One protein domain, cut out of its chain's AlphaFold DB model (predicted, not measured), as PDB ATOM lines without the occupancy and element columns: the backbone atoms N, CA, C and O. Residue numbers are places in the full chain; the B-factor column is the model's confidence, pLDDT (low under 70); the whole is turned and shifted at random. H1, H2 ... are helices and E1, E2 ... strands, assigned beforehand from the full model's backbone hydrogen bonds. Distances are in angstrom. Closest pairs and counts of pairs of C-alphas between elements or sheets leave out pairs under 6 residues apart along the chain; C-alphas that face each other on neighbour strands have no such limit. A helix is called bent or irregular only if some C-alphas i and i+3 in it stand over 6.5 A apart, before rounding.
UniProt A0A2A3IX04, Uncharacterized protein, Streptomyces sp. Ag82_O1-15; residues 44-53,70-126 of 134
ATOM      1  N   GLU A  44     205.150 207.075 163.400       78.06
ATOM      2  CA  GLU A  44     206.421 207.074 162.689       78.06
ATOM      3  C   GLU A  44     207.276 205.870 163.128       78.06
ATOM      4  O   GLU A  44     207.252 205.449 164.289       78.06
ATOM      5  N   ILE A  45     207.935 205.239 162.160       87.56
ATOM      6  CA  ILE A  45     208.732 204.042 162.404       87.56
ATOM      7  C   ILE A  45     210.174 204.481 162.590       87.56
ATOM      8  O   ILE A  45     210.754 205.143 161.730       87.56
ATOM      9  N   VAL A  46     210.766 204.043 163.694       89.06
ATOM     10  CA  VAL A  46     212.195 204.163 163.951       89.06
ATOM     11  C   VAL A  46     212.857 202.823 163.665       89.06
ATOM     12  O   VAL A  46     212.411 201.773 164.136       89.06
ATOM     13  N   VAL A  47     213.941 202.856 162.895       91.94
ATOM     14  CA  VAL A  47     214.745 201.666 162.609       91.94
ATOM     15  C   VAL A  47     215.735 201.436 163.739       91.94
ATOM     16  O   VAL A  47     216.424 202.360 164.171       91.94
ATOM     17  N   VAL A  48     215.816 200.195 164.213       92.69
ATOM     18  CA  VAL A  48     216.757 199.795 165.262       92.69
ATOM     19  C   VAL A  48     217.565 198.573 164.850       92.69
ATOM     20  O   VAL A  48     217.076 197.666 164.170       92.69
ATOM     21  N   TYR A  49     218.818 198.550 165.282       93.69
ATOM     22  CA  TYR A  49     219.792 197.514 164.996       93.69
ATOM     23  C   TYR A  49     220.020 196.653 166.235       93.69
ATOM     24  O   TYR A  49     220.485 197.112 167.280       93.69
ATOM     25  N   GLU A  50     219.713 195.366 166.104       92.44
ATOM     26  CA  GLU A  50     220.212 194.339 167.007       92.44
ATOM     27  C   GLU A  50     221.673 194.084 166.639       92.44
ATOM     28  O   GLU A  50     221.962 193.512 165.587       92.44
ATOM     29  N   LEU A  51     222.590 194.530 167.493       89.44
ATOM     30  CA  LEU A  51     224.022 194.312 167.316       89.44
ATOM     31  C   LEU A  51     224.433 192.962 167.896       89.44
ATOM     32  O   LEU A  51     223.860 192.487 168.885       89.44
ATOM     33  N   ASP A  52     225.456 192.348 167.310       81.75
ATOM     34  CA  ASP A  52     226.048 191.157 167.902       81.75
ATOM     35  C   ASP A  52     226.635 191.449 169.287       81.75
ATOM     36  O   ASP A  52     227.146 192.540 169.577       81.75
ATOM     37  N   LYS A  53     226.566 190.448 170.175       69.06
ATOM     38  CA  LYS A  53     227.252 190.545 171.466       69.06
ATOM     39  C   LYS A  53     228.742 190.707 171.177       69.06
ATOM     40  O   LYS A  53     229.251 189.979 170.324       69.06
ATOM     41  N   PRO A  70     228.902 194.222 164.393       81.94
ATOM     42  CA  PRO A  70     228.129 193.919 163.203       81.94
ATOM     43  C   PRO A  70     226.631 193.889 163.532       81.94
ATOM     44  O   PRO A  70     226.212 193.366 164.572       81.94
ATOM     45  N   VAL A  71     225.827 194.467 162.636       88.94
ATOM     46  CA  VAL A  71     224.364 194.428 162.717       88.94
ATOM     47  C   VAL A  71     223.904 193.001 162.446       88.94
ATOM     48  O   VAL A  71     224.039 192.482 161.339       88.94
ATOM     49  N   ARG A  72     223.333 192.361 163.464       90.50
ATOM     50  CA  ARG A  72     222.817 190.992 163.386       90.50
ATOM     51  C   ARG A  72     221.401 190.952 162.829       90.50
ATOM     52  O   ARG A  72     221.041 190.016 162.110       90.50
ATOM     53  N   LYS A  73     220.570 191.932 163.190       93.44
ATOM     54  CA  LYS A  73     219.185 192.019 162.719       93.44
ATOM     55  C   LYS A  73     218.682 193.458 162.716       93.44
ATOM     56  O   LYS A  73     218.978 194.212 163.638       93.44
ATOM     57  N   VAL A  74     217.878 193.811 161.717       94.62
ATOM     58  CA  VAL A  74     217.168 195.098 161.666       94.62
ATOM     59  C   VAL A  74     215.722 194.902 162.085       94.62
ATOM     60  O   VAL A  74     215.031 194.023 161.558       94.62
ATOM     61  N   HIS A  75     215.262 195.736 163.012       95.44
ATOM     62  CA  HIS A  75     213.887 195.749 163.494       95.44
ATOM     63  C   HIS A  75     213.268 197.131 163.323       95.44
ATOM     64  O   HIS A  75     213.959 198.149 163.259       95.44
ATOM     65  N   ALA A  76     211.944 197.150 163.285       92.69
ATOM     66  CA  ALA A  76     211.154 198.366 163.330       92.69
ATOM     67  C   ALA A  76     210.610 198.563 164.742       92.69
ATOM     68  O   ALA A  76     210.115 197.613 165.355       92.69
ATOM     69  N   ALA A  77     210.667 199.787 165.251       91.25
ATOM     70  CA  ALA A  77     210.017 200.191 166.488       91.25
ATOM     71  C   ALA A  77     209.094 201.389 166.223       91.25
ATOM     72  O   ALA A  77     209.436 202.247 165.412       91.25
ATOM     73  N   PRO A  78     207.938 201.484 166.899       86.69
ATOM     74  CA  PRO A  78     207.140 202.700 166.869       86.69
ATOM     75  C   PRO A  78     207.914 203.838 167.539       86.69
ATOM     76  O   PRO A  78     208.615 203.605 168.529       86.69
ATOM     77  N   SER A  79     207.764 205.065 167.055       83.94
ATOM     78  CA  SER A  79     208.294 206.240 167.741       83.94
ATOM     79  C   SER A  79     207.637 206.439 169.108       83.94
ATOM     80  O   SER A  79     206.451 206.160 169.311       83.94
ATOM     81  N   ALA A  80     208.402 206.957 170.064       80.06
ATOM     82  CA  ALA A  80     207.886 207.341 171.364       80.06
ATOM     83  C   ALA A  80     206.912 208.533 171.219       80.06
ATOM     84  O   ALA A  80     207.179 209.461 170.445       80.06
ATOM     85  N   PRO A  81     205.798 208.562 171.975       69.56
ATOM     86  CA  PRO A  81     204.872 209.691 171.951       69.56
ATOM     87  C   PRO A  81     205.589 211.019 172.242       69.56
ATOM     88  O   PRO A  81     206.307 211.140 173.232       69.56
ATOM     89  N   GLY A  82     205.413 212.016 171.369       73.81
ATOM     90  CA  GLY A  82     206.058 213.331 171.497       73.81
ATOM     91  C   GLY A  82     207.550 213.375 171.126       73.81
ATOM     92  O   GLY A  82     208.161 214.438 171.224       73.81
ATOM     93  N   ALA A  83     208.143 212.259 170.689       74.44
ATOM     94  CA  ALA A  83     209.539 212.177 170.267       74.44
ATOM     95  C   ALA A  83     209.683 211.280 169.017       74.44
ATOM     96  O   ALA A  83     210.039 210.108 169.145       74.44
ATOM     97  N   PRO A  84     209.451 211.822 167.804       69.38
ATOM     98  CA  PRO A  84     209.417 211.054 166.552       69.38
ATOM     99  C   PRO A  84     210.715 210.296 166.240       69.38
ATOM    100  O   PRO A  84     210.685 209.214 165.672       69.38
ATOM    101  N   SER A  85     211.866 210.820 166.670       70.81
ATOM    102  CA  SER A  85     213.171 210.168 166.472       70.81
ATOM    103  C   SER A  85     213.599 209.252 167.627       70.81
ATOM    104  O   SER A  85     214.711 208.733 167.604       70.81
ATOM    105  N   SER A  86     212.768 209.082 168.659       80.25
ATOM    106  CA  SER A  86     213.046 208.182 169.782       80.25
ATOM    107  C   SER A  86     212.252 206.900 169.619       80.25
ATOM    108  O   SER A  86     211.065 206.946 169.323       80.25
ATOM    109  N   THR A  87     212.871 205.758 169.881       83.69
ATOM    110  CA  THR A  87     212.195 204.459 169.833       83.69
ATOM    111  C   THR A  87     211.267 204.287 171.032       83.69
ATOM    112  O   THR A  87     211.609 204.671 172.154       83.69
ATOM    113  N   GLY A  88     210.114 203.659 170.825       83.12
ATOM    114  CA  GLY A  88     209.283 203.113 171.892       83.12
ATOM    115  C   GLY A  88     209.972 201.945 172.614       83.12
ATOM    116  O   GLY A  88     211.035 201.496 172.186       83.12
ATOM    117  N   PRO A  89     209.373 201.419 173.697       84.44
ATOM    118  CA  PRO A  89     210.010 200.418 174.563       84.44
ATOM    119  C   PRO A  89     210.167 199.039 173.908       84.44
ATOM    120  O   PRO A  89     210.918 198.196 174.392       84.44
ATOM    121  N   ARG A  90     209.421 198.770 172.831       90.06
ATOM    122  CA  ARG A  90     209.449 197.493 172.115       90.06
ATOM    123  C   ARG A  90     209.362 197.716 170.615       90.06
ATOM    124  O   ARG A  90     208.657 198.610 170.161       90.06
ATOM    125  N   THR A  91     210.047 196.861 169.875       92.56
ATOM    126  CA  THR A  91     209.920 196.694 168.422       92.56
ATOM    127  C   THR A  91     208.549 196.116 168.046       92.56
ATOM    128  O   THR A  91     207.837 195.578 168.899       92.56
ATOM    129  N   LEU A  92     208.190 196.167 166.761       90.06
ATOM    130  CA  LEU A  92     206.954 195.580 166.226       90.06
ATOM    131  C   LEU A  92     206.912 194.053 166.401       90.06
ATOM    132  O   LEU A  92     205.846 193.496 166.641       90.06
ATOM    133  N   CYS A  93     208.069 193.382 166.375       92.00
ATOM    134  CA  CYS A  93     208.182 191.952 166.683       92.00
ATOM    135  C   CYS A  93     208.207 191.646 168.197       92.00
ATOM    136  O   CYS A  93     208.325 190.490 168.598       92.00
ATOM    137  N   GLY A  94     208.102 192.662 169.060       90.25
ATOM    138  CA  GLY A  94     208.013 192.507 170.513       90.25
ATOM    139  C   GLY A  94     209.349 192.419 171.259       90.25
ATOM    140  O   GLY A  94     209.329 192.292 172.484       90.25
ATOM    141  N   LYS A  95     210.496 192.527 170.574       89.25
ATOM    142  CA  LYS A  95     211.818 192.638 171.216       89.25
ATOM    143  C   LYS A  95     212.009 193.994 171.884       89.25
ATOM    144  O   LYS A  95     211.533 195.010 171.385       89.25
ATOM    145  N   ASP A  96     212.756 193.978 172.976       89.12
ATOM    146  CA  ASP A  96     213.144 195.157 173.735       89.12
ATOM    147  C   ASP A  96     214.121 196.051 172.954       89.12
ATOM    148  O   ASP A  96     215.051 195.547 172.319       89.12
ATOM    149  N   THR A  97     213.901 197.366 172.986       87.06
ATOM    150  CA  THR A  97     214.728 198.349 172.266       87.06
ATOM    151  C   THR A  97     215.882 198.898 173.102       87.06
ATOM    152  O   THR A  97     216.801 199.473 172.523       87.06
ATOM    153  N   PHE A  98     215.913 198.701 174.427       82.69
ATOM    154  CA  PHE A  98     216.962 199.269 175.288       82.69
ATOM    155  C   PHE A  98     218.346 198.675 175.003       82.69
ATOM    156  O   PHE A  98     219.358 199.329 175.241       82.69
ATOM    157  N   ALA A  99     218.399 197.444 174.494       82.00
ATOM    158  CA  ALA A  99     219.642 196.778 174.104       82.00
ATOM    159  C   ALA A  99     220.004 196.961 172.616       82.00
ATOM    160  O   ALA A  99     220.933 196.309 172.135       82.00
ATOM    161  N   MET A 100     219.263 197.792 171.878       89.81
ATOM    162  CA  MET A 100     219.435 197.999 170.439       89.81
ATOM    163  C   MET A 100     219.971 199.394 170.138       89.81
ATOM    164  O   MET A 100     219.740 200.346 170.881       89.81
ATOM    165  N   GLU A 101     220.671 199.522 169.016       89.75
ATOM    166  CA  GLU A 101     221.127 200.821 168.532       89.75
ATOM    167  C   GLU A 101     220.071 201.441 167.617       89.75
ATOM    168  O   GLU A 101     219.497 200.761 166.770       89.75
ATOM    169  N   THR A 102     219.782 202.729 167.786       88.31
ATOM    170  CA  THR A 102     218.876 203.439 166.875       88.31
ATOM    171  C   THR A 102     219.625 203.820 165.608       88.31
ATOM    172  O   THR A 102     220.672 204.462 165.674       88.31
ATOM    173  N   ALA A 103     219.074 203.456 164.455       86.69
ATOM    174  CA  ALA A 103     219.631 203.845 163.176       86.69
ATOM    175  C   ALA A 103     219.539 205.361 162.983       86.69
ATOM    176  O   ALA A 103     218.544 205.993 163.338       86.69
ATOM    177  N   TYR A 104     220.540 205.941 162.320       82.94
ATOM    178  CA  TYR A 104     220.419 207.302 161.794       82.94
ATOM    179  C   TYR A 104     219.464 207.377 160.588       82.94
ATOM    180  O   TYR A 104     218.966 208.448 160.253       82.94
ATOM    181  N   TRP A 105     219.195 206.233 159.949       79.81
ATOM    182  CA  TRP A 105     218.246 206.114 158.849       79.81
ATOM    183  C   TRP A 105     216.825 206.460 159.292       79.81
ATOM    184  O   TRP A 105     216.299 205.885 160.250       79.81
ATOM    185  N   LYS A 106     216.187 207.355 158.538       79.50
ATOM    186  CA  LYS A 106     214.812 207.790 158.772       79.50
ATOM    187  C   LYS A 106     213.947 207.482 157.553       79.50
ATOM    188  O   LYS A 106     214.113 208.128 156.519       79.50
ATOM    189  N   PRO A 107     212.970 206.572 157.675       78.56
ATOM    190  CA  PRO A 107     212.045 206.265 156.584       78.56
ATOM    191  C   PRO A 107     211.286 207.500 156.077       78.56
ATOM    192  O   PRO A 107     211.065 207.645 154.880       78.56
ATOM    193  N   SER A 108     210.943 208.424 156.981       75.62
ATOM    194  CA  SER A 108     210.228 209.672 156.682       75.62
ATOM    195  C   SER A 108     210.975 210.594 155.707       75.62
ATOM    196  O   SER A 108     210.342 211.361 154.986       75.62
ATOM    197  N   GLU A 109     212.310 210.526 155.666       80.69
ATOM    198  CA  GLU A 109     213.145 211.311 154.744       80.69
ATOM    199  C   GLU A 109     213.241 210.654 153.349       80.69
ATOM    200  O   GLU A 109     213.680 211.290 152.390       80.69
ATOM    201  N   HIS A 110     212.769 209.409 153.211       79.06
ATOM    202  CA  HIS A 110     212.840 208.607 151.989       79.06
ATOM    203  C   HIS A 110     211.471 208.014 151.605       79.06
ATOM    204  O   HIS A 110     211.290 206.791 151.604       79.06
ATOM    205  N   PRO A 111     210.485 208.856 151.240       77.00
ATOM    206  CA  PRO A 111     209.169 208.377 150.835       77.00
ATOM    207  C   PRO A 111     209.271 207.472 149.596       77.00
ATOM    208  O   PRO A 111     209.839 207.853 148.575       77.00
ATOM    209  N   GLY A 112     208.715 206.262 149.692       79.56
ATOM    210  CA  GLY A 112     208.743 205.255 148.624       79.56
ATOM    211  C   GLY A 112     209.961 204.323 148.641       79.56
ATOM    212  O   GLY A 112     209.972 203.342 147.899       79.56
ATOM    213  N   ALA A 113     210.955 204.579 149.496       84.69
ATOM    214  CA  ALA A 113     212.012 203.613 149.783       84.69
ATOM    215  C   ALA A 113     211.538 202.570 150.817       84.69
ATOM    216  O   ALA A 113     210.562 202.809 151.537       84.69
ATOM    217  N   PRO A 114     212.217 201.412 150.928       87.00
ATOM    218  CA  PRO A 114     211.985 200.491 152.031       87.00
ATOM    219  C   PRO A 114     212.165 201.186 153.384       87.00
ATOM    220  O   PRO A 114     212.977 202.097 153.538       87.00
ATOM    221  N   TRP A 115     211.442 200.710 154.397       88.25
ATOM    222  CA  TRP A 115     211.559 201.235 155.759       88.25
ATOM    223  C   TRP A 115     212.942 200.983 156.374       88.25
ATOM    224  O   TRP A 115     213.274 201.590 157.380       88.25
ATOM    225  N   HIS A 116     213.761 200.119 155.777       88.69
ATOM    226  CA  HIS A 116     215.114 199.802 156.212       88.69
ATOM    227  C   HIS A 116     216.155 200.283 155.182       88.69
ATOM    228  O   HIS A 116     215.849 200.359 153.988       88.69
ATOM    229  N   PRO A 117     217.410 200.519 155.598       86.31
ATOM    230  CA  PRO A 117     218.505 200.769 154.668       86.31
ATOM    231  C   PRO A 117     218.724 199.593 153.716       86.31
ATOM    232  O   PRO A 117     218.530 198.424 154.082       86.31
ATOM    233  N   ALA A 118     219.164 199.896 152.496       87.56
ATOM    234  CA  ALA A 118     219.413 198.881 151.479       87.56
ATOM    235  C   ALA A 118     220.562 197.940 151.877       87.56
ATOM    236  O   ALA A 118     220.473 196.740 151.612       87.56
ATOM    237  N   GLU A 119     221.592 198.443 152.573       87.31
ATOM    238  CA  GLU A 119     222.740 197.628 152.995       87.31
ATOM    239  C   GLU A 119     222.365 196.488 153.957       87.31
ATOM    240  O   GLU A 119     223.069 195.482 154.028       87.31
ATOM    241  N   TYR A 120     221.228 196.600 154.650       90.75
ATOM    242  CA  TYR A 120     220.787 195.626 155.648       90.75
ATOM    243  C   TYR A 120     219.568 194.806 155.219       90.75
ATOM    244  O   TYR A 120     219.013 194.070 156.038       90.75
ATOM    245  N   ALA A 121     219.165 194.865 153.944       89.56
ATOM    246  CA  ALA A 121     217.989 194.157 153.432       89.56
ATOM    247  C   ALA A 121     218.000 192.643 153.741       89.56
ATOM    248  O   ALA A 121     216.965 192.056 154.048       89.56
ATOM    249  N   SER A 122     219.176 192.007 153.734       91.94
ATOM    250  CA  SER A 122     219.328 190.571 154.017       91.94
ATOM    251  C   SER A 122     219.146 190.198 155.493       91.94
ATOM    252  O   SER A 122     218.908 189.033 155.813       91.94
ATOM    253  N   VAL A 123     219.257 191.164 156.409       94.06
ATOM    254  CA  VAL A 123     219.172 190.944 157.862       94.06
ATOM    255  C   VAL A 123     217.922 191.575 158.479       94.06
ATOM    256  O   VAL A 123     217.786 191.619 159.702       94.06
ATOM    257  N   VAL A 124     216.950 191.977 157.662       94.38
ATOM    258  CA  VAL A 124     215.648 192.470 158.129       94.38
ATOM    259  C   VAL A 124     214.876 191.375 158.865       94.38
ATOM    260  O   VAL A 124     214.879 190.200 158.478       94.38
ATOM    261  N   CYS A 125     214.254 191.730 159.989       95.44
ATOM    262  CA  CYS A 125     213.332 190.856 160.705       95.44
ATOM    263  C   CYS A 125     212.052 190.660 159.889       95.44
ATOM    264  O   CYS A 125     211.337 191.621 159.618       95.44
ATOM    265  N   SER A 126     211.757 189.405 159.540       93.38
ATOM    266  CA  SER A 126     210.570 189.030 158.765       93.38
ATOM    267  C   SER A 126     209.268 189.435 159.449       93.38
ATOM    268  O   SER A 126     208.345 189.858 158.769       93.38
TER     269      SER A 126
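Overview. This is residues 44 to 53 and 70 to 126 of the 134 residues of an uncharacterized protein of Streptomyces sp. Ag82_O1-15 (UniProt A0A2A3IX04). A small three-stranded sheet has a long unnamed stretch wrapping round its edge strand E1, from one face to the other, where the short helix H1 stands over E2. Residues 109 to 114 of that stretch stick out freely. The printed part has 67 residues, with named elements in the order E1, E2, E3, H1, and the sheet, E1 - E2 - E3, is antiparallel. The class is mixed, helices and strands, with under half of the residues in named elements. The whole is compact, radius of gyration of the C-alphas 11.0 A, spanning 31 by 27 by 19 A.

Along the chain. Find C-alpha 45 at (208.732, 204.042, 162.404); from there E1 runs 18.8 A to residue 51. E2, residues 71 to 80, covers 22.7 A and bends by 55 degrees at residue 74. E3 is residues 83 to 87. H1, residues 118 to 123, ends with C-alpha 123 at (219.172, 190.944, 157.862); it is irregular, C-alphas 119 and 122 being 7.9 A apart.

Arrangement. Look at inner strand E2: its pairing is staggered, with E1 over residues 71 to 78 and with E3 over 79 to 80. Toward E1, antiparallel at 147 degrees, N 48 and O 75 are 2.9 A apart, within hydrogen-bond range. E2 and E3 form a hairpin, with N 80 and O 86 at 2.8 A. Residues 101 to 102 pair antiparallel with 48 to 49 of E1. H1 is on the sheet at a height of 7.8 A, only just over E2 with 3 of its 6 C-alphas, and stands up from it at 64 degrees; the closest C-alphas of E2 and H1, Lys 73 and Val 123, are 5.0 A apart. In H1, 0 of 2 O i to N i+4 pairs are within range, against 2 of 3 O i to N i+3 pairs.

Size, cuts and confidence. The farthest C-alphas, Lys 53 and Gly 112, are 32.9 A apart. Residues 54 to 69 are not printed; C-alphas 53 and 70 lie 9.0 A apart across the cut. The link from E3 to H1 is long, 30 residues. Confidence is low, pLDDT under 70, at residues 53, 81 and 84.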